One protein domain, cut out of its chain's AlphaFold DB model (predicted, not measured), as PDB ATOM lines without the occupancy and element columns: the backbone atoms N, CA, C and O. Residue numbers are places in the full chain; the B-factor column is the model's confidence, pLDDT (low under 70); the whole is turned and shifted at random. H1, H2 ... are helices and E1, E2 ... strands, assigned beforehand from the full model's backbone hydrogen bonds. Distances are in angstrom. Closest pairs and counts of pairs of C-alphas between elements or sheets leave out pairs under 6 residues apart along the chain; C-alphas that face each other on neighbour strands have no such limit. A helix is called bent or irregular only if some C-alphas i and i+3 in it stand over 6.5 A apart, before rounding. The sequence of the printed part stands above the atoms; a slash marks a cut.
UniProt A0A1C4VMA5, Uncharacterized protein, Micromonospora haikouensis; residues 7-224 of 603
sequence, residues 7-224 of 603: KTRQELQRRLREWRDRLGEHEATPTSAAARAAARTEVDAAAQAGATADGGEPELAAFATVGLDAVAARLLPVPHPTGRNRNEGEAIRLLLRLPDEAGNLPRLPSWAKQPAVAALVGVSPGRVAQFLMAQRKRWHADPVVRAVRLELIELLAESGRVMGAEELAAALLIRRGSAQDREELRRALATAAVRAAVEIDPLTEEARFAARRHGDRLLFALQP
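What this domain is: This is residues 7 to 224 of the 603 residues of an uncharacterized protein of Micromonospora haikouensis (UniProt A0A1C4VMA5). Crossed helices make a compact body round the long helix H10, which runs through its core with H4, H7, H8 and H9 packed on it at steep or near-perpendicular angles. A small three-stranded sheet, E1, E3 and E2, lies on one side of H10, with H8 and H9 over the same face of it, and H2 covers H4 on the opposite side of H10; H5 and H6 pack on H7, while residues 7 to 12 and 18 to 24, of which 7 to 12 and 18 to 23 belong to H1, stick out. The 218 printed residues hold ten named helices and three strands, in the order H1 to H8, E1, H9, H10, E2, E3; the sheet order is E1, E3, E2, antiparallel. The class is mostly helix, the radius of gyration of the C-alphas is 17.3 A, and the spans are 45 by 40 by 36 A.

Where its parts are: H1, residues 7 to 23, begins with C-alpha 7 at (-32.595, -20.126, -9.112) and is 24.6 A long. H2 is residues 33 to 49, 24.6 A; H3 60 to 65; H4 68 to 75; H5 86 to 95; H6 114 to 121; H7 125 to 141, 24.8 A; H8 143 to 158, 22.6 A. E1, residues 162 to 164, is followed by H9, 165 to 176, and H10, 183 to 203, 31.8 A. H10 is irregular, but only just: C-alphas 199 and 202 are 7.0 A apart. E2 is residues 209 to 214, and E3, 217 to 222, ends with C-alpha 222 at (-25.052, -50.508, 7.258).

How they stand to each other: H1 touches no helix. H2 touches H4, about perpendicular at 74 degrees, closest at the C-alphas of Ala 39 and Ala 70, 4.1 A. H3 touches H8, closest at Leu 60 and Ala 147, C-alphas 5.4 A apart. H4 touches H10 at a steep tilt of 47 degrees, the same way, with the C-alphas of Ala 72 and Leu 189 closest at 5.8 A. H5 touches H6, C-alphas of Leu 94 and Val 117 closest at 6.2 A. H9 touches H10 at 76 degrees, about perpendicular, closest at Ala 169 and Ala 190, C-alphas 4.8 A apart. E1, H9, H10 and E2 form a split strand-helix-strand unit, two strands running the same way with E3 between them, its crossover right-handed. The sheet with H8 and H10 on one face makes two layers. E1 and E3 have N 163 and O 220 at 2.9 A; the hairpin E2 and E3 has N 212 and O 219 at 2.9 A, within hydrogen-bond range. In H1, H2 and H4 to H9 every O i to N i+4 pair is within range; H10 has 14 of 17, and H3 0 of 2, with 3 of 3 O i to N i+3 pairs.

The domain as a whole: The C-alphas of Arg 22 and Pro 224, the two farthest apart, are 51.2 A apart. The printed part has no cut; the link from H5 to H6 is long, 18 residues. Low confidence, under 70, covers 23 residues: 7 to 13, 16 to 17, 20 to 28 and 53 to 57.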
ATOM      1  N   LYS A   7     -31.640 -21.182  -8.740       47.72
ATOM      2  CA  LYS A   7     -32.595 -20.126  -9.112       47.72
ATOM      3  C   LYS A   7     -33.410 -20.490 -10.360       47.72
ATOM      4  O   LYS A   7     -34.626 -20.323 -10.379       47.72
ATOM      5  N   THR A   8     -32.759 -21.053 -11.378       53.94
ATOM      6  CA  THR A   8     -33.404 -21.480 -12.630       53.94
ATOM      7  C   THR A   8     -34.333 -22.668 -12.399       53.94
ATOM      8  O   THR A   8     -35.426 -22.724 -12.954       53.94
ATOM      9  N   ARG A   9     -33.938 -23.595 -11.522       56.31
ATOM     10  CA  ARG A   9     -34.763 -24.749 -11.141       56.31
ATOM     11  C   ARG A   9     -36.041 -24.325 -10.414       56.31
ATOM     12  O   ARG A   9     -37.113 -24.828 -10.736       56.31
ATOM     13  N   GLN A  10     -35.932 -23.375  -9.485       51.12
ATOM     14  CA  GLN A  10     -37.081 -22.820  -8.762       51.12
ATOM     15  C   GLN A  10     -38.045 -22.070  -9.691       51.12
ATOM     16  O   GLN A  10     -39.257 -22.231  -9.563       51.12
ATOM     17  N   GLU A  11     -37.527 -21.301 -10.652       58.50
ATOM     18  CA  GLU A  11     -38.354 -20.585 -11.631       58.50
ATOM     19  C   GLU A  11     -39.074 -21.545 -12.593       58.50
ATOM     20  O   GLU A  11     -40.264 -21.371 -12.854       58.50
ATOM     21  N   LEU A  12     -38.404 -22.604 -13.061       65.56
ATOM     22  CA  LEU A  12     -39.033 -23.639 -13.891       65.56
ATOM     23  C   LEU A  12     -40.132 -24.391 -13.133       65.56
ATOM     24  O   LEU A  12     -41.217 -24.589 -13.672       65.56
ATOM     25  N   GLN A  13     -39.894 -24.754 -11.869       61.69
ATOM     26  CA  GLN A  13     -40.911 -25.376 -11.015       61.69
ATOM     27  C   GLN A  13     -42.090 -24.430 -10.741       61.69
ATOM     28  O   GLN A  13     -43.239 -24.861 -10.732       61.69
ATOM     29  N   ARG A  14     -41.836 -23.128 -10.546       70.00
ATOM     30  CA  ARG A  14     -42.892 -22.112 -10.410       70.00
ATOM     31  C   ARG A  14     -43.756 -22.029 -11.665       70.00
ATOM     32  O   ARG A  14     -44.972 -22.103 -11.547       70.00
ATOM     33  N   ARG A  15     -43.145 -21.938 -12.847       72.81
ATOM     34  CA  ARG A  15     -43.896 -21.888 -14.109       72.81
ATOM     35  C   ARG A  15     -44.652 -23.183 -14.368       72.81
ATOM     36  O   ARG A  15     -45.812 -23.125 -14.735       72.81
ATOM     37  N   LEU A  16     -44.056 -24.342 -14.111       65.62
ATOM     38  CA  LEU A  16     -44.756 -25.617 -14.274       65.62
ATOM     39  C   LEU A  16     -46.030 -25.687 -13.411       65.62
ATOM     40  O   LEU A  16     -47.063 -26.134 -13.900       65.62
ATOM     41  N   ARG A  17     -45.982 -25.174 -12.172       61.22
ATOM     42  CA  ARG A  17     -47.165 -25.038 -11.300       61.22
ATOM     43  C   ARG A  17     -48.219 -24.103 -11.881       61.22
ATOM     44  O   ARG A  17     -49.369 -24.498 -12.015       61.22
ATOM     45  N   GLU A  18     -47.819 -22.900 -12.298       70.62
ATOM     46  CA  GLU A  18     -48.738 -21.925 -12.907       70.62
ATOM     47  C   GLU A  18     -49.453 -22.492 -14.144       70.62
ATOM     48  O   GLU A  18     -50.607 -22.157 -14.402       70.62
ATOM     49  N   TRP A  19     -48.781 -23.351 -14.913       73.00
ATOM     50  CA  TRP A  19     -49.364 -23.992 -16.090       73.00
ATOM     51  C   TRP A  19     -50.306 -25.145 -15.733       73.00
ATOM     52  O   TRP A  19     -51.375 -25.235 -16.329       73.00
ATOM     53  N   ARG A  20     -49.968 -25.975 -14.739       64.44
ATOM     54  CA  ARG A  20     -50.851 -27.051 -14.248       64.44
ATOM     55  C   ARG A  20     -52.153 -26.506 -13.666       64.44
ATOM     56  O   ARG A  20     -53.224 -26.976 -14.040       64.44
ATOM     57  N   ASP A  21     -52.060 -25.448 -12.861       63.88
ATOM     58  CA  ASP A  21     -53.232 -24.763 -12.300       63.88
ATOM     59  C   ASP A  21     -54.130 -24.188 -13.406       63.88
ATOM     60  O   ASP A  21     -55.353 -24.316 -13.351       63.88
ATOM     61  N   ARG A  22     -53.538 -23.589 -14.449       69.38
ATOM     62  CA  ARG A  22     -54.288 -23.043 -15.597       69.38
ATOM     63  C   ARG A  22     -54.949 -24.114 -16.460       69.38
ATOM     64  O   ARG A  22     -55.966 -23.825 -17.085       69.38
ATOM     65  N   LEU A  23     -54.370 -25.310 -16.521       67.56
ATOM     66  CA  LEU A  23     -54.890 -26.437 -17.296       67.56
ATOM     67  C   LEU A  23     -55.883 -27.303 -16.503       67.56
ATOM     68  O   LEU A  23     -56.462 -28.226 -17.070       67.56
ATOM     69  N   GLY A  24     -56.108 -27.008 -15.215       51.94
ATOM     70  CA  GLY A  24     -56.970 -27.818 -14.350       51.94
ATOM     71  C   GLY A  24     -56.406 -29.216 -14.080       51.94
ATOM     72  O   GLY A  24     -57.156 -30.125 -13.726       51.94
ATOM     73  N   GLU A  25     -55.097 -29.408 -14.263       57.84
ATOM     74  CA  GLU A  25     -54.435 -30.676 -13.979       57.84
ATOM     75  C   GLU A  25     -54.276 -30.831 -12.464       57.84
ATOM     76  O   GLU A  25     -53.479 -30.140 -11.829       57.84
ATOM     77  N   HIS A  26     -55.042 -31.744 -11.864       57.72
ATOM     78  CA  HIS A  26     -54.836 -32.119 -10.468       57.72
ATOM     79  C   HIS A  26     -53.463 -32.781 -10.282       57.72
ATOM     80  O   HIS A  26     -53.028 -33.574 -11.119       57.72
ATOM     81  N   GLU A  27     -52.802 -32.470  -9.161       65.19
ATOM     82  CA  GLU A  27     -51.524 -33.060  -8.748       65.19
ATOM     83  C   GLU A  27     -51.592 -34.595  -8.871       65.19
ATOM     84  O   GLU A  27     -52.364 -35.260  -8.176       65.19
ATOM     85  N   ALA A  28     -50.834 -35.162  -9.817       68.69
ATOM     86  CA  ALA A  28     -50.936 -36.578 -10.142       68.69
ATOM     87  C   ALA A  28     -50.449 -37.424  -8.958       68.69
ATOM     88  O   ALA A  28     -49.269 -37.417  -8.599       68.69
ATOM     89  N   THR A  29     -51.366 -38.183  -8.361       82.19
ATOM     90  CA  THR A  29     -51.055 -39.098  -7.263       82.19
ATOM     91  C   THR A  29     -50.429 -40.389  -7.804       82.19
ATOM     92  O   THR A  29     -50.804 -40.837  -8.894       82.19
ATOM     93  N   PRO A  30     -49.527 -41.058  -7.056       81.50
ATOM     94  CA  PRO A  30     -48.899 -42.319  -7.481       81.50
ATOM     95  C   PRO A  30     -49.895 -43.449  -7.796       81.50
ATOM     96  O   PRO A  30     -49.564 -44.418  -8.477       81.50
ATOM     97  N   THR A  31     -51.121 -43.348  -7.280       82.25
ATOM     98  CA  THR A  31     -52.223 -44.289  -7.515       82.25
ATOM     99  C   THR A  31     -52.881 -44.115  -8.885       82.25
ATOM    100  O   THR A  31     -53.484 -45.068  -9.384       82.25
ATOM    101  N   SER A  32     -52.753 -42.938  -9.506       85.62
ATOM    102  CA  SER A  32     -53.422 -42.588 -10.762       85.62
ATOM    103  C   SER A  32     -52.842 -43.317 -11.982       85.62
ATOM    104  O   SER A  32     -51.652 -43.633 -12.058       85.62
ATOM    105  N   ALA A  33     -53.689 -43.570 -12.986       85.25
ATOM    106  CA  ALA A  33     -53.251 -44.165 -14.250       85.25
ATOM    107  C   ALA A  33     -52.241 -43.267 -14.991       85.25
ATOM    108  O   ALA A  33     -51.267 -43.779 -15.541       85.25
ATOM    109  N   ALA A  34     -52.438 -41.945 -14.938       85.94
ATOM    110  CA  ALA A  34     -51.542 -40.958 -15.534       85.94
ATOM    111  C   ALA A  34     -50.139 -41.002 -14.907       85.94
ATOM    112  O   ALA A  34     -49.154 -41.098 -15.637       85.94
ATOM    113  N   ALA A  35     -50.035 -41.037 -13.571       86.62
ATOM    114  CA  ALA A  35     -48.744 -41.157 -12.892       86.62
ATOM    115  C   ALA A  35     -48.022 -42.461 -13.254       86.62
ATOM    116  O   ALA A  35     -46.820 -42.456 -13.501       86.62
ATOM    117  N   ARG A  36     -48.749 -43.583 -13.360       89.12
ATOM    118  CA  ARG A  36     -48.153 -44.857 -13.796       89.12
ATOM    119  C   ARG A  36     -47.697 -44.841 -15.252       89.12
ATOM    120  O   ARG A  36     -46.735 -45.534 -15.567       89.12
ATOM    121  N   ALA A  37     -48.393 -44.129 -16.136       89.25
ATOM    122  CA  ALA A  37     -47.979 -43.979 -17.527       89.25
ATOM    123  C   ALA A  37     -46.714 -43.115 -17.624       89.25
ATOM    124  O   ALA A  37     -45.732 -43.558 -18.209       89.25
ATOM    125  N   ALA A  38     -46.697 -41.955 -16.959       88.44
ATOM    126  CA  ALA A  38     -45.523 -41.085 -16.885       88.44
ATOM    127  C   ALA A  38     -44.301 -41.812 -16.296       88.44
ATOM    128  O   ALA A  38     -43.209 -41.738 -16.853       88.44
ATOM    129  N   ALA A  39     -44.505 -42.594 -15.229       90.88
ATOM    130  CA  ALA A  39     -43.456 -43.399 -14.613       90.88
ATOM    131  C   ALA A  39     -42.866 -44.455 -15.559       90.88
ATOM    132  O   ALA A  39     -41.676 -44.740 -15.479       90.88
ATOM    133  N   ARG A  40     -43.676 -45.058 -16.443       92.69
ATOM    134  CA  ARG A  40     -43.164 -45.996 -17.459       92.69
ATOM    135  C   ARG A  40     -42.274 -45.262 -18.448       92.69
ATOM    136  O   ARG A  40     -41.132 -45.661 -18.607       92.69
ATOM    137  N   THR A  41     -42.753 -44.152 -19.003       92.06
ATOM    138  CA  THR A  41     -41.988 -43.342 -19.958       92.06
ATOM    139  C   THR A  41     -40.648 -42.879 -19.386       92.06
ATOM    140  O   THR A  41     -39.629 -42.964 -20.064       92.06
ATOM    141  N   GLU A  42     -40.628 -42.414 -18.135       91.69
ATOM    142  CA  GLU A  42     -39.399 -41.963 -17.471       91.69
ATOM    143  C   GLU A  42     -38.397 -43.107 -17.260       91.69
ATOM    144  O   GLU A  42     -37.203 -42.945 -17.508       91.69
ATOM    145  N   VAL A  43     -38.877 -44.283 -16.850       90.69
ATOM    146  CA  VAL A  43     -38.026 -45.466 -16.653       90.69
ATOM    147  C   VAL A  43     -37.519 -46.023 -17.977       90.69
ATOM    148  O   VAL A  43     -36.353 -46.399 -18.053       90.69
ATOM    149  N   ASP A  44     -38.351 -46.045 -19.017       90.94
ATOM    150  CA  ASP A  44     -37.953 -46.488 -20.354       90.94
ATOM    151  C   ASP A  44     -36.872 -45.559 -20.925       90.94
ATOM    152  O   ASP A  44     -35.891 -46.031 -21.498       90.94
ATOM    153  N   ALA A  45     -36.987 -44.245 -20.698       89.12
ATOM    154  CA  ALA A  45     -35.954 -43.279 -21.068       89.12
ATOM    155  C   ALA A  45     -34.642 -43.500 -20.294       89.12
ATOM    156  O   ALA A  45     -33.566 -43.475 -20.892       89.12
ATOM    157  N   ALA A  46     -34.712 -43.761 -18.983       88.25
ATOM    158  CA  ALA A  46     -33.532 -44.086 -18.179       88.25
ATOM    159  C   ALA A  46     -32.875 -45.405 -18.627       88.25
ATOM    160  O   ALA A  46     -31.654 -45.481 -18.728       88.25
ATOM    161  N   ALA A  47     -33.675 -46.424 -18.954       88.75
ATOM    162  CA  ALA A  47     -33.187 -47.700 -19.466       88.75
ATOM    163  C   ALA A  47     -32.492 -47.545 -20.827       88.75
ATOM    164  O   ALA A  47     -31.435 -48.129 -21.038       88.75
ATOM    165  N   GLN A  48     -33.046 -46.730 -21.728       86.88
ATOM    166  CA  GLN A  48     -32.422 -46.421 -23.019       86.88
ATOM    167  C   GLN A  48     -31.105 -45.656 -22.851       86.88
ATOM    168  O   GLN A  48     -30.132 -45.963 -23.531       86.88
ATOM    169  N   ALA A  49     -31.053 -44.689 -21.931       84.06
ATOM    170  CA  ALA A  49     -29.834 -43.935 -21.646       84.06
ATOM    171  C   ALA A  49     -28.725 -44.799 -21.016       84.06
ATOM    172  O   ALA A  49     -27.548 -44.522 -21.223       84.06
ATOM    173  N   GLY A  50     -29.102 -45.829 -20.251       79.38
ATOM    174  CA  GLY A  50     -28.190 -46.787 -19.623       79.38
ATOM    175  C   GLY A  50     -27.904 -48.044 -20.441       79.38
ATOM    176  O   GLY A  50     -27.297 -48.972 -19.905       79.38
ATOM    177  N   ALA A  51     -28.382 -48.121 -21.686       81.06
ATOM    178  CA  ALA A  51     -28.172 -49.281 -22.539       81.06
ATOM    179  C   ALA A  51     -26.692 -49.394 -22.928       81.06
ATOM    180  O   ALA A  51     -26.078 -48.435 -23.397       81.06
ATOM    181  N   THR A  52     -26.116 -50.578 -22.745       70.69
ATOM    182  CA  THR A  52     -24.738 -50.858 -23.152       70.69
ATOM    183  C   THR A  52     -24.673 -51.142 -24.655       70.69
ATOM    184  O   THR A  52     -25.632 -51.641 -25.248       70.69
ATOM    185  N   ALA A  53     -23.533 -50.837 -25.286       64.00
ATOM    186  CA  ALA A  53     -23.333 -51.026 -26.728       64.00
ATOM    187  C   ALA A  53     -23.528 -52.487 -27.191       64.00
ATOM    188  O   ALA A  53     -23.899 -52.717 -28.340       64.00
ATOM    189  N   ASP A  54     -23.358 -53.449 -26.278       65.38
ATOM    190  CA  ASP A  54     -23.497 -54.888 -26.531       65.38
ATOM    191  C   ASP A  54     -24.916 -55.435 -26.264       65.38
ATOM    192  O   ASP A  54     -25.133 -56.645 -26.312       65.38
ATOM    193  N   GLY A  55     -25.906 -54.578 -25.981       62.03
ATOM    194  CA  GLY A  55     -27.297 -55.005 -25.768       62.03
ATOM    195  C   GLY A  55     -27.542 -55.760 -24.454       62.03
ATOM    196  O   GLY A  55     -28.497 -56.533 -24.359       62.03
ATOM    197  N   GLY A  56     -26.684 -55.558 -23.447       63.69
ATOM    198  CA  GLY A  56     -26.853 -56.112 -22.101       63.69
ATOM    199  C   GLY A  56     -27.952 -55.416 -21.287       63.69
ATOM    200  O   GLY A  56     -28.542 -54.427 -21.726       63.69
ATOM    201  N   GLU A  57     -28.227 -55.920 -20.075       69.62
ATOM    202  CA  GLU A  57     -29.124 -55.225 -19.139       69.62
ATOM    203  C   GLU A  57     -28.608 -53.799 -18.862       69.62
ATOM    204  O   GLU A  57     -27.396 -53.613 -18.711       69.62
ATOM    205  N   PRO A  58     -29.498 -52.790 -18.794       74.19
ATOM    206  CA  PRO A  58     -29.087 -51.417 -18.544       74.19
ATOM    207  C   PRO A  58     -28.406 -51.290 -17.181       74.19
ATOM    208  O   PRO A  58     -28.840 -51.895 -16.194       74.19
ATOM    209  N   GLU A  59     -27.362 -50.465 -17.113       83.75
ATOM    210  CA  GLU A  59     -26.636 -50.238 -15.864       83.75
ATOM    211  C   GLU A  59     -27.568 -49.669 -14.784       83.75
ATOM    212  O   GLU A  59     -28.297 -48.700 -15.010       83.75
ATOM    213  N   LEU A  60     -27.516 -50.231 -13.569       85.12
ATOM    214  CA  LEU A  60     -28.372 -49.787 -12.460       85.12
ATOM    215  C   LEU A  60     -28.203 -48.293 -12.140       85.12
ATOM    216  O   LEU A  60     -29.169 -47.644 -11.735       85.12
ATOM    217  N   ALA A  61     -27.007 -47.746 -12.370       84.38
ATOM    218  CA  ALA A  61     -26.696 -46.331 -12.186       84.38
ATOM    219  C   ALA A  61     -27.560 -45.408 -13.063       84.38
ATOM    220  O   ALA A  61     -27.883 -44.294 -12.649       84.38
ATOM    221  N   ALA A  62     -28.015 -45.862 -14.236       88.19
ATOM    222  CA  ALA A  62     -28.865 -45.057 -15.113       88.19
ATOM    223  C   ALA A  62     -30.226 -44.731 -14.468       88.19
ATOM    224  O   ALA A  62     -30.759 -43.627 -14.625       88.19
ATOM    225  N   PHE A  63     -30.756 -45.650 -13.651       91.56
ATOM    226  CA  PHE A  63     -32.016 -45.460 -12.927       91.56
ATOM    227  C   PHE A  63     -31.909 -44.500 -11.729       91.56
ATOM    228  O   PHE A  63     -32.934 -44.194 -11.109       91.56
ATOM    229  N   ALA A  64     -30.718 -43.984 -11.402       87.12
ATOM    230  CA  ALA A  64     -30.547 -42.923 -10.402       87.12
ATOM    231  C   ALA A  64     -31.214 -41.602 -10.825       87.12
ATOM    232  O   ALA A  64     -31.601 -40.786  -9.991       87.12
ATOM    233  N   THR A  65     -31.410 -41.412 -12.132       86.38
ATOM    234  CA  THR A  65     -32.069 -40.227 -12.702       86.38
ATOM    235  C   THR A  65     -33.592 -40.225 -12.543       86.38
ATOM    236  O   THR A  65     -34.203 -39.166 -12.696       86.38
ATOM    237  N   VAL A  66     -34.190 -41.376 -12.208       91.69
ATOM    238  CA  VAL A  66     -35.639 -41.542 -12.038       91.69
ATOM    239  C   VAL A  66     -36.098 -40.883 -10.733       91.69
ATOM    240  O   VAL A  66     -35.635 -41.239  -9.642       91.69
ATOM    241  N   GLY A  67     -37.033 -39.942 -10.843       92.19
ATOM    242  CA  GLY A  67     -37.592 -39.184  -9.729       92.19
ATOM    243  C   GLY A  67     -38.494 -40.013  -8.809       92.19
ATOM    244  O   GLY A  67     -39.019 -41.068  -9.177       92.19
ATOM    245  N   LEU A  68     -38.717 -39.519  -7.587       94.56
ATOM    246  CA  LEU A  68     -39.466 -40.264  -6.563       94.56
ATOM    247  C   LEU A  68     -40.944 -40.483  -6.898       94.56
ATOM    248  O   LEU A  68     -41.531 -41.460  -6.437       94.56
ATOM    249  N   ASP A  69     -41.539 -39.621  -7.718       93.50
ATOM    250  CA  ASP A  69     -42.898 -39.783  -8.239       93.50
ATOM    251  C   ASP A  69     -43.027 -41.067  -9.066       93.50
ATOM    252  O   ASP A  69     -43.919 -41.888  -8.822       93.50
ATOM    253  N   ALA A  70     -42.088 -41.284  -9.993       93.12
ATOM    254  CA  ALA A  70     -42.043 -42.478 -10.823       93.12
ATOM    255  C   ALA A  70     -41.714 -43.726  -9.999       93.12
ATOM    256  O   ALA A  70     -42.364 -44.760 -10.174       93.12
ATOM    257  N   VAL A  71     -40.782 -43.623  -9.042       95.81
ATOM    258  CA  VAL A  71     -40.497 -44.712  -8.092       95.81
ATOM    259  C   VAL A  71     -41.777 -45.112  -7.352       95.81
ATOM    260  O   VAL A  71     -42.180 -46.273  -7.410       95.81
ATOM    261  N   ALA A  72     -42.464 -44.161  -6.713       95.19
ATOM    262  CA  ALA A  72     -43.660 -44.422  -5.916       95.19
ATOM    263  C   ALA A  72     -44.808 -45.041  -6.730       95.19
ATOM    264  O   ALA A  72     -45.474 -45.961  -6.249       95.19
ATOM    265  N   ALA A  73     -45.013 -44.595  -7.974       93.19
ATOM    266  CA  ALA A  73     -46.042 -45.140  -8.862       93.19
ATOM    267  C   ALA A  73     -45.825 -46.632  -9.193       93.19
ATOM    268  O   ALA A  73     -46.789 -47.365  -9.433       93.19
ATOM    269  N   ARG A  74     -44.571 -47.105  -9.166       93.50
ATOM    270  CA  ARG A  74     -44.201 -48.514  -9.397       93.50
ATOM    271  C   ARG A  74     -44.319 -49.388  -8.152       93.50
ATOM    272  O   ARG A  74     -44.484 -50.611  -8.256       93.50
ATOM    273  N   LEU A  75     -44.266 -48.781  -6.966       95.62
ATOM    274  CA  LEU A  75     -44.319 -49.534  -5.715       95.62
ATOM    275  C   LEU A  75     -45.676 -50.215  -5.500       95.62
ATOM    276  O   LEU A  75     -45.732 -51.293  -4.907       95.62
ATOM    277  N   LEU A  76     -46.755 -49.631  -6.021       93.00
ATOM    278  CA  LEU A  76     -48.113 -50.159  -5.899       93.00
ATOM    279  C   LEU A  76     -48.399 -51.282  -6.907       93.00
ATOM    280  O   LEU A  76     -47.930 -51.218  -8.046       93.00
ATOM    281  N   PRO A  77     -49.158 -52.327  -6.525       90.44
ATOM    282  CA  PRO A  77     -49.576 -53.360  -7.464       90.44
ATOM    283  C   PRO A  77     -50.427 -52.785  -8.588       90.44
ATOM    284  O   PRO A  77     -51.217 -51.860  -8.390       90.44
ATOM    285  N   VAL A  78     -50.268 -53.361  -9.781       87.06
ATOM    286  CA  VAL A  78     -51.106 -53.024 -10.931       87.06
ATOM    287  C   VAL A  78     -52.541 -53.454 -10.606       87.06
ATOM    288  O   VAL A  78     -52.750 -54.629 -10.292       87.06
ATOM    289  N   PRO A  79     -53.532 -52.546 -10.645       86.56
ATOM    290  CA  PRO A  79     -54.915 -52.899 -10.370       86.56
ATOM    291  C   PRO A  79     -55.398 -53.968 -11.342       86.56
ATOM    292  O   PRO A  79     -55.244 -53.839 -12.556       86.56
ATOM    293  N   HIS A  80     -55.986 -55.028 -10.802       88.12
ATOM    294  CA  HIS A  80     -56.603 -56.060 -11.612       88.12
ATOM    295  C   HIS A  80     -57.931 -55.529 -12.182       88.12
ATOM    296  O   HIS A  80     -58.699 -54.947 -11.412       88.12
ATOM    297  N   PRO A  81     -58.270 -55.774 -13.466       84.06
ATOM    298  CA  PRO A  81     -59.503 -55.260 -14.079       84.06
ATOM    299  C   PRO A  81     -60.782 -55.620 -13.310       84.06
ATOM    300  O   PRO A  81     -61.713 -54.833 -13.228       84.06
ATOM    301  N   THR A  82     -60.809 -56.804 -12.690       84.69
ATOM    302  CA  THR A  82     -61.948 -57.285 -11.886       84.69
ATOM    303  C   THR A  82     -61.917 -56.846 -10.415       84.69
ATOM    304  O   THR A  82     -62.757 -57.272  -9.629       84.69
ATOM    305  N   GLY A  83     -60.917 -56.065  -9.993       84.25
ATOM    306  CA  GLY A  83     -60.775 -55.596  -8.610       84.25
ATOM    307  C   GLY A  83     -60.342 -56.655  -7.586       84.25
ATOM    308  O   GLY A  83     -60.280 -56.352  -6.396       84.25
ATOM    309  N   ARG A  84     -59.993 -57.882  -8.009       86.62
ATOM    310  CA  ARG A  84     -59.603 -58.990  -7.103       86.62
ATOM    311  C   ARG A  84     -58.430 -58.675  -6.169       86.62
ATOM    312  O   ARG A  84     -58.337 -59.288  -5.109       86.62
ATOM    313  N   ASN A  85     -57.551 -57.744  -6.538       91.88
ATOM    314  CA  ASN A  85     -56.402 -57.330  -5.731       91.88
ATOM    315  C   ASN A  85     -56.598 -55.974  -5.027       91.88
ATOM    316  O   ASN A  85     -55.624 -55.376  -4.580       91.88
ATOM    317  N   ARG A  86     -57.839 -55.483  -4.885       90.88
ATOM    318  CA  ARG A  86     -58.117 -54.196  -4.221       90.88
ATOM    319  C   ARG A  86     -57.560 -54.144  -2.793       90.88
ATOM    320  O   ARG A  86     -56.875 -53.188  -2.452       90.88
ATOM    321  N   ASN A  87     -57.781 -55.192  -1.994       93.19
ATOM    322  CA  ASN A  87     -57.284 -55.249  -0.611       93.19
ATOM    323  C   ASN A  87     -55.753 -55.319  -0.542       93.19
ATOM    324  O   ASN A  87     -55.163 -54.781   0.388       93.19
ATOM    325  N   GLU A  88     -55.108 -55.970  -1.515       94.38
ATOM    326  CA  GLU A  88     -53.646 -55.995  -1.623       94.38
ATOM    327  C   GLU A  88     -53.114 -54.594  -1.940       94.38
ATOM    328  O   GLU A  88     -52.246 -54.092  -1.231       94.38
ATOM    329  N   GLY A  89     -53.680 -53.936  -2.959       94.19
ATOM    330  CA  GLY A  89     -53.301 -52.577  -3.339       94.19
ATOM    331  C   GLY A  89     -53.476 -51.578  -2.206       94.19
ATOM    332  O   GLY A  89     -52.556 -50.812  -1.922       94.19
ATOM    333  N   GLU A  90     -54.608 -51.640  -1.510       95.12
ATOM    334  CA  GLU A  90     -54.886 -50.769  -0.373       95.12
ATOM    335  C   GLU A  90     -53.956 -51.053   0.813       95.12
ATOM    336  O   GLU A  90     -53.384 -50.127   1.386       95.12
ATOM    337  N   ALA A  91     -53.715 -52.326   1.142       96.06
ATOM    338  CA  ALA A  91     -52.789 -52.689   2.210       96.06
ATOM    339  C   ALA A  91     -51.362 -52.198   1.927       96.06
ATOM    340  O   ALA A  91     -50.733 -51.626   2.817       96.06
ATOM    341  N   ILE A  92     -50.848 -52.370   0.702       96.62
ATOM    342  CA  ILE A  92     -49.508 -51.892   0.327       96.62
ATOM    343  C   ILE A  92     -49.446 -50.361   0.322       96.62
ATOM    344  O   ILE A  92     -48.478 -49.797   0.833       96.62
ATOM    345  N   ARG A  93     -50.482 -49.674  -0.174       96.06
ATOM    346  CA  ARG A  93     -50.566 -48.205  -0.144       96.06
ATOM    347  C   ARG A  93     -50.498 -47.665   1.283       96.06
ATOM    348  O   ARG A  93     -49.684 -46.786   1.561       96.06
ATOM    349  N   LEU A  94     -51.303 -48.220   2.191       96.38
ATOM    350  CA  LEU A  94     -51.316 -47.843   3.607       96.38
ATOM    351  C   LEU A  94     -49.995 -48.178   4.305       96.38
ATOM    352  O   LEU A  94     -49.508 -47.387   5.110       96.38
ATOM    353  N   LEU A  95     -49.387 -49.321   3.977       95.44
ATOM    354  CA  LEU A  95     -48.089 -49.725   4.512       95.44
ATOM    355  C   LEU A  95     -46.980 -48.747   4.096       95.44
ATOM    356  O   LEU A  95     -46.159 -48.356   4.923       95.44
ATOM    357  N   LEU A  96     -46.966 -48.317   2.837       95.75
ATOM    358  CA  LEU A  96     -46.031 -47.313   2.325       95.75
ATOM    359  C   LEU A  96     -46.419 -45.872   2.691       95.75
ATOM    360  O   LEU A  96     -45.683 -44.949   2.362       95.75
ATOM    361  N   ARG A  97     -47.572 -45.674   3.346       94.88
ATOM    362  CA  ARG A  97     -48.160 -44.362   3.656       94.88
ATOM    363  C   ARG A  97     -48.289 -43.463   2.415       94.88
ATOM    364  O   ARG A  97     -48.153 -42.247   2.501       94.88
ATOM    365  N   LEU A  98     -48.565 -44.061   1.258       94.62
ATOM    366  CA  LEU A  98     -48.803 -43.324   0.018       94.62
ATOM    367  C   LEU A  98     -50.199 -42.678   0.033       94.62
ATOM    368  O   LEU A  98     -51.128 -43.248   0.626       94.62
ATOM    369  N   PRO A  99     -50.370 -41.506  -0.605       93.00
ATOM    370  CA  PRO A  99     -51.658 -40.828  -0.640       93.00
ATOM    371  C   PRO A  99     -52.719 -41.661  -1.374       93.00
ATOM    372  O   PRO A  99     -52.393 -42.538  -2.177       93.00
ATOM    373  N   ASP A 100     -53.990 -41.414  -1.062       89.94
ATOM    374  CA  ASP A 100     -55.113 -41.918  -1.858       89.94
ATOM    375  C   ASP A 100     -55.274 -41.136  -3.178       89.94
ATOM    376  O   ASP A 100     -54.479 -40.251  -3.497       89.94
ATOM    377  N   GLU A 101     -56.305 -41.461  -3.963       85.19
ATOM    378  CA  GLU A 101     -56.576 -40.783  -5.239       85.19
ATOM    379  C   GLU A 101     -56.860 -39.282  -5.078       85.19
ATOM    380  O   GLU A 101     -56.557 -38.516  -5.988       85.19
ATOM    381  N   ALA A 102     -57.362 -38.856  -3.915       83.94
ATOM    382  CA  ALA A 102     -57.604 -37.456  -3.575       83.94
ATOM    383  C   ALA A 102     -56.362 -36.754  -2.991       83.94
ATOM    384  O   ALA A 102     -56.430 -35.591  -2.592       83.94
ATOM    385  N   GLY A 103     -55.221 -37.445  -2.911       85.00
ATOM    386  CA  GLY A 103     -53.984 -36.896  -2.371       85.00
ATOM    387  C   GLY A 103     -53.907 -36.925  -0.841       85.00
ATOM    388  O   GLY A 103     -52.989 -36.334  -0.270       85.00
ATOM    389  N   ASN A 104     -54.831 -37.570  -0.132       90.06
ATOM    390  CA  ASN A 104     -54.819 -37.577   1.329       90.06
ATOM    391  C   ASN A 104     -53.885 -38.660   1.868       90.06
ATOM    392  O   ASN A 104     -53.958 -39.830   1.483       90.06
ATOM    393  N   LEU A 105     -53.012 -38.275   2.802       91.50
ATOM    394  CA  LEU A 105     -52.123 -39.216   3.472       91.50
ATOM    395  C   LEU A 105     -52.877 -40.032   4.536       91.50
ATOM    396  O   LEU A 105     -53.698 -39.479   5.276       91.50
ATOM    397  N   PRO A 106     -52.567 -41.333   4.684       92.25
ATOM    398  CA  PRO A 106     -53.126 -42.148   5.754       92.25
ATOM    399  C   PRO A 106     -52.776 -41.605   7.145       92.25
ATOM    400  O   PRO A 106     -51.643 -41.182   7.399       92.25
ATOM    401  N   ARG A 107     -53.721 -41.710   8.091       89.81
ATOM    402  CA  ARG A 107     -53.509 -41.416   9.522       89.81
ATOM    403  C   ARG A 107     -52.760 -42.557  10.222       89.81
ATOM    404  O   ARG A 107     -53.252 -43.168  11.164       89.81
ATOM    405  N   LEU A 108     -51.575 -42.865   9.712       90.44
ATOM    406  CA  LEU A 108     -50.653 -43.871  10.226       90.44
ATOM    407  C   LEU A 108     -49.288 -43.220  10.492       90.44
ATOM    408  O   LEU A 108     -48.952 -42.231   9.825       90.44
ATOM    409  N   PRO A 109     -48.485 -43.769  11.426       87.94
ATOM    410  CA  PRO A 109     -47.102 -43.339  11.596       87.94
ATOM    411  C   PRO A 109     -46.321 -43.569  10.297       87.94
ATOM    412  O   PRO A 109     -46.689 -44.431   9.491       87.94
ATOM    413  N   SER A 110     -45.233 -42.821  10.100       84.44
ATOM    414  CA  SER A 110     -44.452 -42.870   8.858       84.44
ATOM    415  C   SER A 110     -43.961 -44.276   8.509       84.44
ATOM    416  O   SER A 110     -43.995 -44.668   7.345       84.44
ATOM    417  N   TRP A 111     -43.637 -45.082   9.524       90.94
ATOM    418  CA  TRP A 111     -43.350 -46.507   9.378       90.94
ATOM    419  C   TRP A 111     -44.466 -47.393   9.950       90.94
ATOM    420  O   TRP A 111     -44.340 -47.972  11.036       90.94
ATOM    421  N   ALA A 112     -45.574 -47.510   9.214       92.00
ATOM    422  CA  ALA A 112     -46.760 -48.256   9.632       92.00
ATOM    423  C   ALA A 112     -46.475 -49.738   9.959       92.00
ATOM    424  O   ALA A 112     -45.796 -50.449   9.205       92.00
ATOM    425  N   LYS A 113     -47.048 -50.220  11.070       91.81
ATOM    426  CA  LYS A 113     -47.014 -51.634  11.477       91.81
ATOM    427  C   LYS A 113     -48.149 -52.409  10.801       91.81
ATOM    428  O   LYS A 113     -49.254 -51.892  10.657       91.81
ATOM    429  N   GLN A 114     -47.901 -53.674  10.462       94.06
ATOM    430  CA  GLN A 114     -48.878 -54.524   9.770       94.06
ATOM    431  C   GLN A 114     -50.231 -54.654  10.500       94.06
ATOM    432  O   GLN A 114     -51.246 -54.577   9.816       94.06
ATOM    433  N   PRO A 115     -50.310 -54.768  11.847       95.25
ATOM    434  CA  PRO A 115     -51.602 -54.833  12.537       95.25
ATOM    435  C   PRO A 115     -52.463 -53.573  12.373       95.25
ATOM    436  O   PRO A 115     -53.675 -53.680  12.218       95.25
ATOM    437  N   ALA A 116     -51.846 -52.386  12.347       94.62
ATOM    438  CA  ALA A 116     -52.570 -51.129  12.141       94.62
ATOM    439  C   ALA A 116     -53.131 -51.031  10.712       94.62
ATOM    440  O   ALA A 116     -54.265 -50.604  10.517       94.62
ATOM    441  N   VAL A 117     -52.362 -51.489   9.719       96.25
ATOM    442  CA  VAL A 117     -52.821 -51.585   8.324       96.25
ATOM    443  C   VAL A 117     -53.956 -52.602   8.193       96.25
ATOM    444  O   VAL A 117     -54.972 -52.316   7.570       96.25
ATOM    445  N   ALA A 118     -53.814 -53.770   8.818       96.12
ATOM    446  CA  ALA A 118     -54.803 -54.841   8.783       96.12
ATOM    447  C   ALA A 118     -56.174 -54.384   9.311       96.12
ATOM    448  O   ALA A 118     -57.194 -54.649   8.675       96.12
ATOM    449  N   ALA A 119     -56.180 -53.629  10.416       95.44
ATOM    450  CA  ALA A 119     -57.391 -53.055  11.000       95.44
ATOM    451  C   ALA A 119     -58.103 -52.071  10.054       95.44
ATOM    452  O   ALA A 119     -59.324 -52.119   9.945       95.44
ATOM    453  N   LEU A 120     -57.358 -51.218   9.341       95.12
ATOM    454  CA  LEU A 120     -57.937 -50.257   8.391       95.12
ATOM    455  C   LEU A 120     -58.490 -50.923   7.124       95.12
ATOM    456  O   LEU A 120     -59.495 -50.470   6.588       95.12
ATOM    457  N   VAL A 121     -57.851 -51.997   6.650       95.19
ATOM    458  CA  VAL A 121     -58.283 -52.731   5.445       95.19
ATOM    459  C   VAL A 121     -59.393 -53.747   5.754       95.19
ATOM    460  O   VAL A 121     -60.092 -54.188   4.846       95.19
ATOM    461  N   GLY A 122     -59.564 -54.143   7.019       95.62
ATOM    462  CA  GLY A 122     -60.520 -55.182   7.414       95.62
ATOM    463  C   GLY A 122     -60.043 -56.601   7.080       95.62
ATOM    464  O   GLY A 122     -60.840 -57.458   6.705       95.62
ATOM    465  N   VAL A 123     -58.736 -56.860   7.183       96.06
ATOM    466  CA  VAL A 123     -58.128 -58.189   6.964       96.06
ATOM    467  C   VAL A 123     -57.276 -58.601   8.164       96.06
ATOM    468  O   VAL A 123     -57.012 -57.800   9.054       96.06
ATOM    469  N   SER A 124     -56.808 -59.851   8.206       95.69
ATOM    470  CA  SER A 124     -55.894 -60.291   9.265       95.69
ATOM    471  C   SER A 124     -54.464 -59.751   9.059       95.69
ATOM    472  O   SER A 124     -54.029 -59.577   7.914       95.69
ATOM    473  N   PRO A 125     -53.668 -59.552  10.130       94.88
ATOM    474  CA  PRO A 125     -52.256 -59.174  10.002       94.88
ATOM    475  C   PRO A 125     -51.439 -60.172   9.166       94.88
ATOM    476  O   PRO A 125     -50.608 -59.766   8.357       94.88
ATOM    477  N   GLY A 126     -51.733 -61.472   9.284       95.19
ATOM    478  CA  GLY A 126     -51.107 -62.511   8.459       95.19
ATOM    479  C   GLY A 126     -51.415 -62.355   6.967       95.19
ATOM    480  O   GLY A 126     -50.551 -62.603   6.129       95.19
ATOM    481  N   ARG A 127     -52.611 -61.868   6.610       95.75
ATOM    482  CA  ARG A 127     -52.955 -61.571   5.215       95.75
ATOM    483  C   ARG A 127     -52.154 -60.388   4.670       95.75
ATOM    484  O   ARG A 127     -51.679 -60.456   3.540       95.75
ATOM    485  N   VAL A 128     -51.939 -59.347   5.479       96.38
ATOM    486  CA  VAL A 128     -51.050 -58.225   5.119       96.38
ATOM    487  C   VAL A 128     -49.611 -58.707   4.920       96.38
ATOM    488  O   VAL A 128     -48.963 -58.299   3.958       96.38
ATOM    489  N   ALA A 129     -49.120 -59.618   5.767       95.12
ATOM    490  CA  ALA A 129     -47.799 -60.224   5.593       95.12
ATOM    491  C   ALA A 129     -47.681 -60.985   4.258       95.12
ATOM    492  O   ALA A 129     -46.688 -60.820   3.552       95.12
ATOM    493  N   GLN A 130     -48.707 -61.754   3.866       96.12
ATOM    494  CA  GLN A 130     -48.744 -62.441   2.565       96.12
ATOM    495  C   GLN A 130     -48.698 -61.461   1.385       96.12
ATOM    496  O   GLN A 130     -47.938 -61.680   0.441       96.12
ATOM    497  N   PHE A 131     -49.473 -60.371   1.446       96.00
ATOM    498  CA  PHE A 131     -49.427 -59.308   0.436       96.00
ATOM    499  C   PHE A 131     -48.026 -58.699   0.333       96.00
ATOM    500  O   PHE A 131     -47.471 -58.599  -0.759       96.00
ATOM    501  N   LEU A 132     -47.405 -58.375   1.470       95.56
ATOM    502  CA  LEU A 132     -46.050 -57.829   1.503       95.56
ATOM    503  C   LEU A 132     -45.009 -58.811   0.944       95.56
ATOM    504  O   LEU A 132     -44.107 -58.391   0.229       95.56
ATOM    505  N   MET A 133     -45.131 -60.115   1.206       95.44
ATOM    506  CA  MET A 133     -44.222 -61.123   0.643       95.44
ATOM    507  C   MET A 133     -44.281 -61.180  -0.889       95.44
ATOM    508  O   MET A 133     -43.234 -61.226  -1.536       95.44
ATOM    509  N   ALA A 134     -45.480 -61.162  -1.479       93.75
ATOM    510  CA  ALA A 134     -45.639 -61.097  -2.936       93.75
ATOM    511  C   ALA A 134     -45.045 -59.795  -3.494       93.75
ATOM    512  O   ALA A 134     -44.334 -59.789  -4.502       93.75
ATOM    513  N   GLN A 135     -45.274 -58.700  -2.776       95.69
ATOM    514  CA  GLN A 135     -44.809 -57.380  -3.147       95.69
ATOM    515  C   GLN A 135     -43.275 -57.234  -3.085       95.69
ATOM    516  O   GLN A 135     -42.691 -56.654  -4.002       95.69
ATOM    517  N   ARG A 136     -42.604 -57.826  -2.086       96.94
ATOM    518  CA  ARG A 136     -41.132 -57.891  -1.993       96.94
ATOM    519  C   ARG A 136     -40.518 -58.577  -3.210       96.94
ATOM    520  O   ARG A 136     -39.548 -58.070  -3.756       96.94
ATOM    521  N   LYS A 137     -41.108 -59.682  -3.683       96.38
ATOM    522  CA  LYS A 137     -40.634 -60.371  -4.899       96.38
ATOM    523  C   LYS A 137     -40.728 -59.472  -6.133       96.38
ATOM    524  O   LYS A 137     -39.788 -59.427  -6.920       96.38
ATOM    525  N   ARG A 138     -41.829 -58.722  -6.280       96.31
ATOM    526  CA  ARG A 138     -41.987 -57.777  -7.396       96.31
ATOM    527  C   ARG A 138     -40.982 -56.630  -7.319       96.31
ATOM    528  O   ARG A 138     -40.375 -56.303  -8.328       96.31
ATOM    529  N   TRP A 139     -40.797 -56.041  -6.139       97.56
ATOM    530  CA  TRP A 139     -39.811 -54.977  -5.936       97.56
ATOM    531  C   TRP A 139     -38.378 -55.465  -6.165       97.56
ATOM    532  O   TRP A 139     -37.597 -54.756  -6.781       97.56
ATOM    533  N   HIS A 140     -38.039 -56.681  -5.736       96.81
ATOM    534  CA  HIS A 140     -36.711 -57.257  -5.952       96.81
ATOM    535  C   HIS A 140     -36.399 -57.451  -7.447       96.81
ATOM    536  O   HIS A 140     -35.270 -57.239  -7.888       96.81
ATOM    537  N   ALA A 141     -37.408 -57.812  -8.248       95.38
ATOM    538  CA  ALA A 141     -37.278 -57.922  -9.699       95.38
ATOM    539  C   ALA A 141     -37.171 -56.558 -10.413       95.38
ATOM    540  O   ALA A 141     -36.679 -56.510 -11.538       95.38
ATOM    541  N   ASP A 142     -37.582 -55.457  -9.775       95.25
ATOM    542  CA  ASP A 142     -37.602 -54.122 -10.375       95.25
ATOM    543  C   ASP A 142     -36.222 -53.428 -10.282       95.25
ATOM    544  O   ASP A 142     -35.765 -53.127  -9.172       95.25
ATOM    545  N   PRO A 143     -35.554 -53.126 -11.414       94.88
ATOM    546  CA  PRO A 143     -34.233 -52.495 -11.405       94.88
ATOM    547  C   PRO A 143     -34.238 -51.098 -10.774       94.88
ATOM    548  O   PRO A 143     -33.243 -50.709 -10.166       94.88
ATOM    549  N   VAL A 144     -35.356 -50.366 -10.825       95.88
ATOM    550  CA  VAL A 144     -35.461 -49.034 -10.213       95.88
ATOM    551  C   VAL A 144     -35.403 -49.139  -8.690       95.88
ATOM    552  O   VAL A 144     -34.708 -48.361  -8.043       95.88
ATOM    553  N   VAL A 145     -36.084 -50.126  -8.096       97.19
ATOM    554  CA  VAL A 145     -36.050 -50.328  -6.636       97.19
ATOM    555  C   VAL A 145     -34.677 -50.837  -6.190       97.19
ATOM    556  O   VAL A 145     -34.181 -50.418  -5.143       97.19
ATOM    557  N   ARG A 146     -34.018 -51.678  -7.001       96.12
ATOM    558  CA  ARG A 146     -32.621 -52.081  -6.760       96.12
ATOM    559  C   ARG A 146     -31.658 -50.890  -6.813       96.12
ATOM    560  O   ARG A 146     -30.796 -50.793  -5.946       96.12
ATOM    561  N   ALA A 147     -31.831 -49.969  -7.762       95.38
ATOM    562  CA  ALA A 147     -31.035 -48.744  -7.839       95.38
ATOM    563  C   ALA A 147     -31.242 -47.847  -6.607       95.38
ATOM    564  O   ALA A 147     -30.268 -47.380  -6.025       95.38
ATOM    565  N   VAL A 148     -32.488 -47.687  -6.135       97.25
ATOM    566  CA  VAL A 148     -32.759 -46.979  -4.868       97.25
ATOM    567  C   VAL A 148     -32.026 -47.656  -3.710       97.25
ATOM    568  O   VAL A 148     -31.390 -46.967  -2.922       97.25
ATOM    569  N   ARG A 149     -32.053 -48.994  -3.609       96.69
ATOM    570  CA  ARG A 149     -31.314 -49.728  -2.569       96.69
ATOM    571  C   ARG A 149     -29.810 -49.432  -2.596       96.69
ATOM    572  O   ARG A 149     -29.238 -49.245  -1.525       96.69
ATOM    573  N   LEU A 150     -29.182 -49.390  -3.772       94.69
ATOM    574  CA  LEU A 150     -27.761 -49.040  -3.898       94.69
ATOM    575  C   LEU A 150     -27.489 -47.611  -3.413       94.69
ATOM    576  O   LEU A 150     -26.589 -47.405  -2.605       94.69
ATOM    577  N   GLU A 151     -28.334 -46.651  -3.784       95.00
ATOM    578  CA  GLU A 151     -28.213 -45.277  -3.283       95.00
ATOM    579  C   GLU A 151     -28.389 -45.171  -1.765       95.00
ATOM    580  O   GLU A 151     -27.739 -44.343  -1.134       95.00
ATOM    581  N   LEU A 152     -29.241 -45.999  -1.146       96.44
ATOM    582  CA  LEU A 152     -29.353 -46.024   0.317       96.44
ATOM    583  C   LEU A 152     -28.067 -46.526   0.981       96.44
ATOM    584  O   LEU A 152     -27.708 -46.030   2.048       96.44
ATOM    585  N   ILE A 153     -27.387 -47.501   0.368       95.00
ATOM    586  CA  ILE A 153     -26.090 -48.002   0.842       95.00
ATOM    587  C   ILE A 153     -25.047 -46.883   0.777       95.00
ATOM    588  O   ILE A 153     -24.358 -46.653   1.769       95.00
ATOM    589  N   GLU A 154     -24.975 -46.157  -0.340       92.88
ATOM    590  CA  GLU A 154     -24.078 -45.005  -0.509       92.88
ATOM    591  C   GLU A 154     -24.376 -43.892   0.501       92.88
ATOM    592  O   GLU A 154     -23.476 -43.430   1.194       92.88
ATOM    593  N   LEU A 155     -25.648 -43.503   0.643       93.00
ATOM    594  CA  LEU A 155     -26.080 -42.472   1.589       93.00
ATOM    595  C   LEU A 155     -25.704 -42.822   3.029       93.00
ATOM    596  O   LEU A 155     -25.203 -41.969   3.765       93.00
ATOM    597  N   LEU A 156     -25.932 -44.076   3.430       92.31
ATOM    598  CA  LEU A 156     -25.509 -44.563   4.736       92.31
ATOM    599  C   LEU A 156     -23.986 -44.519   4.852       92.31
ATOM    600  O   LEU A 156     -23.496 -43.999   5.847       92.31
ATOM    601  N   ALA A 157     -23.240 -45.014   3.863       89.56
ATOM    602  CA  ALA A 157     -21.777 -45.011   3.883       89.56
ATOM    603  C   ALA A 157     -21.191 -43.596   4.045       89.56
ATOM    604  O   ALA A 157     -20.346 -43.389   4.913       89.56
ATOM    605  N   GLU A 158     -21.700 -42.619   3.292       87.94
ATOM    606  CA  GLU A 158     -21.294 -41.207   3.358       87.94
ATOM    607  C   GLU A 158     -21.658 -40.533   4.690       87.94
ATOM    608  O   GLU A 158     -20.979 -39.605   5.121       87.94
ATOM    609  N   SER A 159     -22.714 -41.000   5.363       86.38
ATOM    610  CA  SER A 159     -23.273 -40.366   6.571       86.38
ATOM    611  C   SER A 159     -22.887 -41.076   7.873       86.38
ATOM    612  O   SER A 159     -23.596 -40.969   8.882       86.38
ATOM    613  N   GLY A 160     -21.788 -41.834   7.861       86.81
ATOM    614  CA  GLY A 160     -21.286 -42.542   9.041       86.81
ATOM    615  C   GLY A 160     -21.997 -43.863   9.347       86.81
ATOM    616  O   GLY A 160     -22.048 -44.303  10.491       86.81
ATOM    617  N   ARG A 161     -22.560 -44.504   8.321       91.75
ATOM    618  CA  ARG A 161     -23.114 -45.872   8.309       91.75
ATOM    619  C   ARG A 161     -24.334 -46.102   9.207       91.75
ATOM    620  O   ARG A 161     -24.795 -47.238   9.293       91.75
ATOM    621  N   VAL A 162     -24.903 -45.054   9.811       92.44
ATOM    622  CA  VAL A 162     -26.155 -45.097  10.592       92.44
ATOM    623  C   VAL A 162     -27.000 -43.865  10.319       92.44
ATOM    624  O   VAL A 162     -26.498 -42.749  10.416       92.44
ATOM    625  N   MET A 163     -28.291 -44.042  10.029       93.06
ATOM    626  CA  MET A 163     -29.240 -42.940   9.813       93.06
ATOM    627  C   MET A 163     -30.659 -43.294  10.257       93.06
ATOM    628  O   MET A 163     -31.046 -44.460  10.301       93.06
ATOM    629  N   GLY A 164     -31.471 -42.275  10.544       93.56
ATOM    630  CA  GLY A 164     -32.916 -42.451  10.709       93.56
ATOM    631  C   GLY A 164     -33.634 -42.669   9.376       93.56
ATOM    632  O   GLY A 164     -33.209 -42.159   8.347       93.56
ATOM    633  N   ALA A 165     -34.773 -43.362   9.387       93.81
ATOM    634  CA  ALA A 165     -35.593 -43.584   8.194       93.81
ATOM    635  C   ALA A 165     -36.051 -42.271   7.529       93.81
ATOM    636  O   ALA A 165     -35.981 -42.144   6.311       93.81
ATOM    637  N   GLU A 166     -36.481 -41.285   8.326       91.19
ATOM    638  CA  GLU A 166     -36.881 -39.957   7.829       91.19
ATOM    639  C   GLU A 166     -35.692 -39.163   7.280       91.19
ATOM    640  O   GLU A 166     -35.820 -38.427   6.306       91.19
ATOM    641  N   GLU A 167     -34.523 -39.326   7.894       92.38
ATOM    642  CA  GLU A 167     -33.295 -38.673   7.456       92.38
ATOM    643  C   GLU A 167     -32.823 -39.240   6.115       92.38
ATOM    644  O   GLU A 167     -32.517 -38.495   5.186       92.38
ATOM    645  N   LEU A 168     -32.844 -40.566   5.994       94.38
ATOM    646  CA  LEU A 168     -32.526 -41.276   4.767       94.38
ATOM    647  C   LEU A 168     -33.519 -40.917   3.649       94.38
ATOM    648  O   LEU A 168     -33.111 -40.686   2.513       94.38
ATOM    649  N   ALA A 169     -34.807 -40.780   3.978       95.75
ATOM    650  CA  ALA A 169     -35.825 -40.297   3.050       95.75
ATOM    651  C   ALA A 169     -35.566 -38.845   2.614       95.75
ATOM    652  O   ALA A 169     -35.658 -38.537   1.428       95.75
ATOM    653  N   ALA A 170     -35.192 -37.951   3.534       93.12
ATOM    654  CA  ALA A 170     -34.847 -36.571   3.201       93.12
ATOM    655  C   ALA A 170     -33.613 -36.488   2.286       93.12
ATOM    656  O   ALA A 170     -33.625 -35.744   1.305       93.12
ATOM    657  N   ALA A 171     -32.574 -37.283   2.555       91.94
ATOM    658  CA  ALA A 171     -31.379 -37.344   1.719       91.94
ATOM    659  C   ALA A 171     -31.684 -37.906   0.317       91.94
ATOM    660  O   ALA A 171     -31.254 -37.340  -0.692       91.94
ATOM    661  N   LEU A 172     -32.510 -38.954   0.235       93.25
ATOM    662  CA  LEU A 172     -32.981 -39.507  -1.036       93.25
ATOM    663  C   LEU A 172     -33.823 -38.489  -1.824       93.25
ATOM    664  O   LEU A 172     -33.664 -38.358  -3.038       93.25
ATOM    665  N   LEU A 173     -34.683 -37.726  -1.140       92.81
ATOM    666  CA  LEU A 173     -35.473 -36.651  -1.743       92.81
ATOM    667  C   LEU A 173     -34.590 -35.545  -2.328       92.81
ATOM    668  O   LEU A 173     -34.920 -35.011  -3.385       92.81
ATOM    669  N   ILE A 174     -33.460 -35.223  -1.692       90.69
ATOM    670  CA  ILE A 174     -32.485 -34.264  -2.232       90.69
ATOM    671  C   ILE A 174     -31.818 -34.812  -3.503       90.69
ATOM    672  O   ILE A 174     -31.683 -34.062  -4.472       90.69
ATOM    673  N   ARG A 175     -31.428 -36.097  -3.518       86.94
ATOM    674  CA  ARG A 175     -30.759 -36.732  -4.670       86.94
ATOM    675  C   ARG A 175     -31.686 -36.879  -5.881       86.94
ATOM    676  O   ARG A 175     -31.321 -36.472  -6.981       86.94
ATOM    677  N   ARG A 176     -32.890 -37.423  -5.681       88.75
ATOM    678  CA  ARG A 176     -33.813 -37.794  -6.774       88.75
ATOM    679  C   ARG A 176     -34.869 -36.737  -7.089       88.75
ATOM    680  O   ARG A 176     -35.359 -36.668  -8.214       88.75
ATOM    681  N   GLY A 177     -35.205 -35.881  -6.126       89.75
ATOM    682  CA  GLY A 177     -36.252 -34.872  -6.272       89.75
ATOM    683  C   GLY A 177     -37.668 -35.453  -6.356       89.75
ATOM    684  O   GLY A 177     -37.883 -36.665  -6.407       89.75
ATOM    685  N   SER A 178     -38.655 -34.556  -6.359       90.19
ATOM    686  CA  SER A 178     -40.057 -34.889  -6.612       90.19
ATOM    687  C   SER A 178     -40.783 -33.719  -7.276       90.19
ATOM    688  O   SER A 178     -40.441 -32.555  -7.043       90.19
ATOM    689  N   ALA A 179     -41.767 -34.043  -8.113       86.56
ATOM    690  CA  ALA A 179     -42.629 -33.104  -8.818       86.56
ATOM    691  C   ALA A 179     -43.889 -32.702  -8.031       86.56
ATOM    692  O   ALA A 179     -44.641 -31.868  -8.538       86.56
ATOM    693  N   GLN A 180     -44.111 -33.273  -6.838       85.69
ATOM    694  CA  GLN A 180     -45.194 -32.869  -5.937       85.69
ATOM    695  C   GLN A 180     -44.929 -31.477  -5.344       85.69
ATOM    696  O   GLN A 180     -43.792 -31.112  -5.010       85.69
ATOM    697  N   ASP A 181     -46.001 -30.724  -5.144       81.75
ATOM    698  CA  ASP A 181     -45.991 -29.376  -4.591       81.75
ATOM    699  C   ASP A 181     -46.004 -29.398  -3.066       81.75
ATOM    700  O   ASP A 181     -45.320 -28.601  -2.411       81.75
ATOM    701  N   ARG A 182     -46.761 -30.335  -2.484       86.94
ATOM    702  CA  ARG A 182     -46.887 -30.459  -1.031       86.94
ATOM    703  C   ARG A 182     -45.691 -31.187  -0.437       86.94
ATOM    704  O   ARG A 182     -45.433 -32.355  -0.718       86.94
ATOM    705  N   GLU A 183     -45.011 -30.509   0.480       88.31
ATOM    706  CA  GLU A 183     -43.843 -31.036   1.192       88.31
ATOM    707  C   GLU A 183     -44.131 -32.364   1.909       88.31
ATOM    708  O   GLU A 183     -43.311 -33.280   1.886       88.31
ATOM    709  N   GLU A 184     -45.319 -32.504   2.498       89.69
ATOM    710  CA  GLU A 184     -45.746 -33.738   3.163       89.69
ATOM    711  C   GLU A 184     -45.840 -34.924   2.196       89.69
ATOM    712  O   GLU A 184     -45.467 -36.042   2.559       89.69
ATOM    713  N   LEU A 185     -46.294 -34.683   0.959       91.38
ATOM    714  CA  LEU A 185     -46.345 -35.711  -0.076       91.38
ATOM    715  C   LEU A 185     -44.944 -36.092  -0.528       91.38
ATOM    716  O   LEU A 185     -44.627 -37.278  -0.541       91.38
ATOM    717  N   ARG A 186     -44.083 -35.108  -0.821       93.38
ATOM    718  CA  ARG A 186     -42.686 -35.357  -1.214       93.38
ATOM    719  C   ARG A 186     -41.964 -36.258  -0.216       93.38
ATOM    720  O   ARG A 186     -41.324 -37.232  -0.612       93.38
ATOM    721  N   ARG A 187     -42.118 -35.969   1.080       92.94
ATOM    722  CA  ARG A 187     -41.569 -36.800   2.160       92.94
ATOM    723  C   ARG A 187     -42.181 -38.197   2.170       92.94
ATOM    724  O   ARG A 187     -41.443 -39.168   2.250       92.94
ATOM    725  N   ALA A 188     -43.503 -38.321   2.033       94.12
ATOM    726  CA  ALA A 188     -44.166 -39.625   1.998       94.12
ATOM    727  C   ALA A 188     -43.690 -40.507   0.827       94.12
ATOM    728  O   ALA A 188     -43.467 -41.700   1.028       94.12
ATOM    729  N   LEU A 189     -43.477 -39.935  -0.366       95.50
ATOM    730  CA  LEU A 189     -42.933 -40.669  -1.518       95.50
ATOM    731  C   LEU A 189     -41.505 -41.161  -1.251       95.50
ATOM    732  O   LEU A 189     -41.183 -42.314  -1.539       95.50
ATOM    733  N   ALA A 190     -40.665 -40.311  -0.656       96.81
ATOM    734  CA  ALA A 190     -39.303 -40.677  -0.287       96.81
ATOM    735  C   ALA A 190     -39.277 -41.795   0.769       96.81
ATOM    736  O   ALA A 190     -38.578 -42.793   0.596       96.81
ATOM    737  N   THR A 191     -40.092 -41.687   1.823       96.62
ATOM    738  CA  THR A 191     -40.208 -42.720   2.862       96.62
ATOM    739  C   THR A 191     -40.738 -44.038   2.290       96.62
ATOM    740  O   THR A 191     -40.259 -45.107   2.670       96.62
ATOM    741  N   ALA A 192     -41.673 -43.992   1.335       97.38
ATOM    742  CA  ALA A 192     -42.154 -45.177   0.626       97.38
ATOM    743  C   ALA A 192     -41.038 -45.867  -0.176       97.38
ATOM    744  O   ALA A 192     -40.906 -47.091  -0.109       97.38
ATOM    745  N   ALA A 193     -40.215 -45.094  -0.891       97.94
ATOM    746  CA  ALA A 193     -39.064 -45.608  -1.631       97.94
ATOM    747  C   ALA A 193     -38.024 -46.249  -0.698       97.94
ATOM    748  O   ALA A 193     -37.602 -47.380  -0.943       97.94
ATOM    749  N   VAL A 194     -37.693 -45.583   0.417       97.94
ATOM    750  CA  VAL A 194     -36.806 -46.134   1.456       97.94
ATOM    751  C   VAL A 194     -37.355 -47.453   1.991       97.94
ATOM    752  O   VAL A 194     -36.635 -48.450   2.062       97.94
ATOM    753  N   ARG A 195     -38.650 -47.493   2.321       97.12
ATOM    754  CA  ARG A 195     -39.299 -48.706   2.817       97.12
ATOM    755  C   ARG A 195     -39.219 -49.848   1.816       97.12
ATOM    756  O   ARG A 195     -38.819 -50.940   2.203       97.12
ATOM    757  N   ALA A 196     -39.556 -49.618   0.552       97.56
ATOM    758  CA  ALA A 196     -39.487 -50.659  -0.469       97.56
ATOM    759  C   ALA A 196     -38.060 -51.197  -0.665       97.56
ATOM    760  O   ALA A 196     -37.876 -52.412  -0.733       97.56
ATOM    761  N   ALA A 197     -37.058 -50.316  -0.697       97.19
ATOM    762  CA  ALA A 197     -35.656 -50.693  -0.854       97.19
ATOM    763  C   ALA A 197     -35.119 -51.515   0.332       97.19
ATOM    764  O   ALA A 197     -34.409 -52.498   0.131       97.19
ATOM    765  N   VAL A 198     -35.504 -51.169   1.564       96.44
ATOM    766  CA  VAL A 198     -35.149 -51.954   2.758       96.44
ATOM    767  C   VAL A 198     -35.869 -53.306   2.778       96.44
ATOM    768  O   VAL A 198     -35.289 -54.312   3.169       96.44
ATOM    769  N   GLU A 199     -37.127 -53.367   2.342       96.31
ATOM    770  CA  GLU A 199     -37.927 -54.600   2.366       96.31
ATOM    771  C   GLU A 199     -37.424 -55.668   1.375       96.31
ATOM    772  O   GLU A 199     -37.704 -56.853   1.571       96.31
ATOM    773  N   ILE A 200     -36.687 -55.277   0.326       96.94
ATOM    774  CA  ILE A 200     -36.054 -56.218  -0.616       96.94
ATOM    775  C   ILE A 200     -34.649 -56.651  -0.201       96.94
ATOM    776  O   ILE A 200     -34.150 -57.636  -0.738       96.94
ATOM    777  N   ASP A 201     -34.015 -55.950   0.738       96.12
ATOM    778  CA  ASP A 201     -32.641 -56.225   1.164       96.12
ATOM    779  C   ASP A 201     -32.427 -57.678   1.638       96.12
ATOM    780  O   ASP A 201     -31.486 -58.313   1.159       96.12
ATOM    781  N   PRO A 202     -33.336 -58.292   2.427       94.81
ATOM    782  CA  PRO A 202     -33.191 -59.692   2.838       94.81
ATOM    783  C   PRO A 202     -33.332 -60.722   1.710       94.81
ATOM    784  O   PRO A 202     -33.092 -61.902   1.944       94.81
ATOM    785  N   LEU A 203     -33.800 -60.324   0.519       94.50
ATOM    786  CA  LEU A 203     -33.919 -61.217  -0.641       94.50
ATOM    787  C   LEU A 203     -32.625 -61.261  -1.469       94.50
ATOM    788  O   LEU A 203     -32.508 -62.111  -2.347       94.50
ATOM    789  N   THR A 204     -31.678 -60.361  -1.199       90.44
ATOM    790  CA  THR A 204     -30.366 -60.348  -1.854       90.44
ATOM    791  C   THR A 204     -29.372 -61.245  -1.117       90.44
ATOM    792  O   THR A 204     -29.501 -61.459   0.086       90.44
ATOM    793  N   GLU A 205     -28.363 -61.766  -1.825       85.94
ATOM    794  CA  GLU A 205     -27.334 -62.636  -1.225       85.94
ATOM    795  C   GLU A 205     -26.531 -61.942  -0.117       85.94
ATOM    796  O   GLU A 205     -26.055 -62.586   0.819       85.94
ATOM    797  N   GLU A 206     -26.385 -60.623  -0.227       88.50
ATOM    798  CA  GLU A 206     -25.698 -59.782   0.739       88.50
ATOM    799  C   GLU A 206     -26.674 -58.729   1.275       88.50
ATOM    800  O   GLU A 206     -26.781 -57.631   0.728       88.50
ATOM    801  N   ALA A 207     -27.403 -59.081   2.337       93.44
ATOM    802  CA  ALA A 207     -28.242 -58.139   3.071       93.44
ATOM    803  C   ALA A 207     -27.362 -57.085   3.762       93.44
ATOM    804  O   ALA A 207     -26.415 -57.418   4.481       93.44
ATOM    805  N   ARG A 208     -27.663 -55.807   3.526       95.31
ATOM    806  CA  ARG A 208     -26.837 -54.668   3.942       95.31
ATOM    807  C   ARG A 208     -27.470 -53.831   5.042       95.31
ATOM    808  O   ARG A 208     -26.760 -53.026   5.634       95.31
ATOM    809  N   PHE A 209     -28.753 -53.997   5.358       96.62
ATOM    810  CA  PHE A 209     -29.429 -53.150   6.341       96.62
ATOM    811  C   PHE A 209     -29.797 -53.910   7.615       96.62
ATOM    812  O   PHE A 209     -30.536 -54.893   7.586       96.62
ATOM    813  N   ALA A 210     -29.370 -53.385   8.761       95.44
ATOM    814  CA  ALA A 210     -29.968 -53.706  10.054       95.44
ATOM    815  C   ALA A 210     -30.843 -52.540  10.516       95.44
ATOM    816  O   ALA A 210     -30.519 -51.382  10.259       95.44
ATOM    817  N   ALA A 211     -31.939 -52.831  11.218       94.31
ATOM    818  CA  ALA A 211     -32.873 -51.813  11.685       94.31
ATOM    819  C   ALA A 211     -33.127 -51.911  13.193       94.31
ATOM    820  O   ALA A 211     -33.268 -53.011  13.728       94.31
ATOM    821  N   ARG A 212     -33.269 -50.765  13.870       93.00
ATOM    822  CA  ARG A 212     -33.663 -50.683  15.289       93.00
ATOM    823  C   ARG A 212     -34.720 -49.613  15.501       93.00
ATOM    824  O   ARG A 212     -34.667 -48.539  14.909       93.00
ATOM    825  N   ARG A 213     -35.728 -49.915  16.321       90.31
ATOM    826  CA  ARG A 213     -36.880 -49.033  16.548       90.31
ATOM    827  C   ARG A 213     -36.744 -48.267  17.864       90.31
ATOM    828  O   ARG A 213     -36.587 -48.881  18.911       90.31
ATOM    829  N   HIS A 214     -36.939 -46.951  17.795       83.88
ATOM    830  CA  HIS A 214     -36.897 -46.002  18.912       83.88
ATOM    831  C   HIS A 214     -38.244 -45.278  19.010       83.88
ATOM    832  O   HIS A 214     -38.463 -44.222  18.411       83.88
ATOM    833  N   GLY A 215     -39.200 -45.898  19.709       80.19
ATOM    834  CA  GLY A 215     -40.597 -45.457  19.692       80.19
ATOM    835  C   GLY A 215     -41.186 -45.558  18.280       80.19
ATOM    836  O   GLY A 215     -41.262 -46.648  17.702       80.19
ATOM    837  N   ASP A 216     -41.566 -44.418  17.707       79.69
ATOM    838  CA  ASP A 216     -42.091 -44.343  16.339       79.69
ATOM    839  C   ASP A 216     -41.005 -44.188  15.267       79.69
ATOM    840  O   ASP A 216     -41.265 -44.450  14.091       79.69
ATOM    841  N   ARG A 217     -39.773 -43.847  15.666       85.94
ATOM    842  CA  ARG A 217     -38.626 -43.689  14.765       85.94
ATOM    843  C   ARG A 217     -37.942 -45.028  14.504       85.94
ATOM    844  O   ARG A 217     -37.969 -45.937  15.336       85.94
ATOM    845  N   LEU A 218     -37.329 -45.146  13.333       92.12
ATOM    846  CA  LEU A 218     -36.580 -46.324  12.908       92.12
ATOM    847  C   LEU A 218     -35.186 -45.879  12.471       92.12
ATOM    848  O   LEU A 218     -35.073 -44.961  11.662       92.12
ATOM    849  N   LEU A 219     -34.156 -46.502  13.027       94.75
ATOM    850  CA  LEU A 219     -32.762 -46.347  12.632       94.75
ATOM    851  C   LEU A 219     -32.368 -47.491  11.705       94.75
ATOM    852  O   LEU A 219     -32.796 -48.626  11.921       94.75
ATOM    853  N   PHE A 220     -31.524 -47.183  10.730       96.44
ATOM    854  CA  PHE A 220     -30.864 -48.136   9.854       96.44
ATOM    855  C   PHE A 220     -29.358 -48.031  10.024       96.44
ATOM    856  O   PHE A 220     -28.820 -46.927  10.043       96.44
ATOM    857  N   ALA A 221     -28.695 -49.178  10.117       95.19
ATOM    858  CA  ALA A 221     -27.247 -49.285  10.123       95.19
ATOM    859  C   ALA A 221     -26.775 -50.180   8.978       95.19
ATOM    860  O   ALA A 221     -27.426 -51.177   8.645       95.19
ATOM    861  N   LEU A 222     -25.641 -49.811   8.389       94.44
ATOM    862  CA  LEU A 222     -25.052 -50.508   7.258       94.44
ATOM    863  C   LEU A 222     -24.182 -51.676   7.736       94.44
ATOM    864  O   LEU A 222     -23.216 -51.500   8.480       94.44
ATOM    865  N   GLN A 223     -24.512 -52.876   7.274       94.06
ATOM    866  CA  GLN A 223     -23.681 -54.060   7.439       94.06
ATOM    867  C   GLN A 223     -22.491 -53.976   6.464       94.06
ATOM    868  O   GLN A 223     -22.704 -53.657   5.287       94.06
ATOM    869  N   PRO A 224     -21.250 -54.247   6.920       90.62
ATOM    870  CA  PRO A 224     -20.093 -54.386   6.036       90.62
ATOM    871  C   PRO A 224     -20.345 -55.407   4.934       90.62
ATOM    872  O   PRO A 224     -20.807 -56.516   5.212       90.62
TER     873      PRO A 224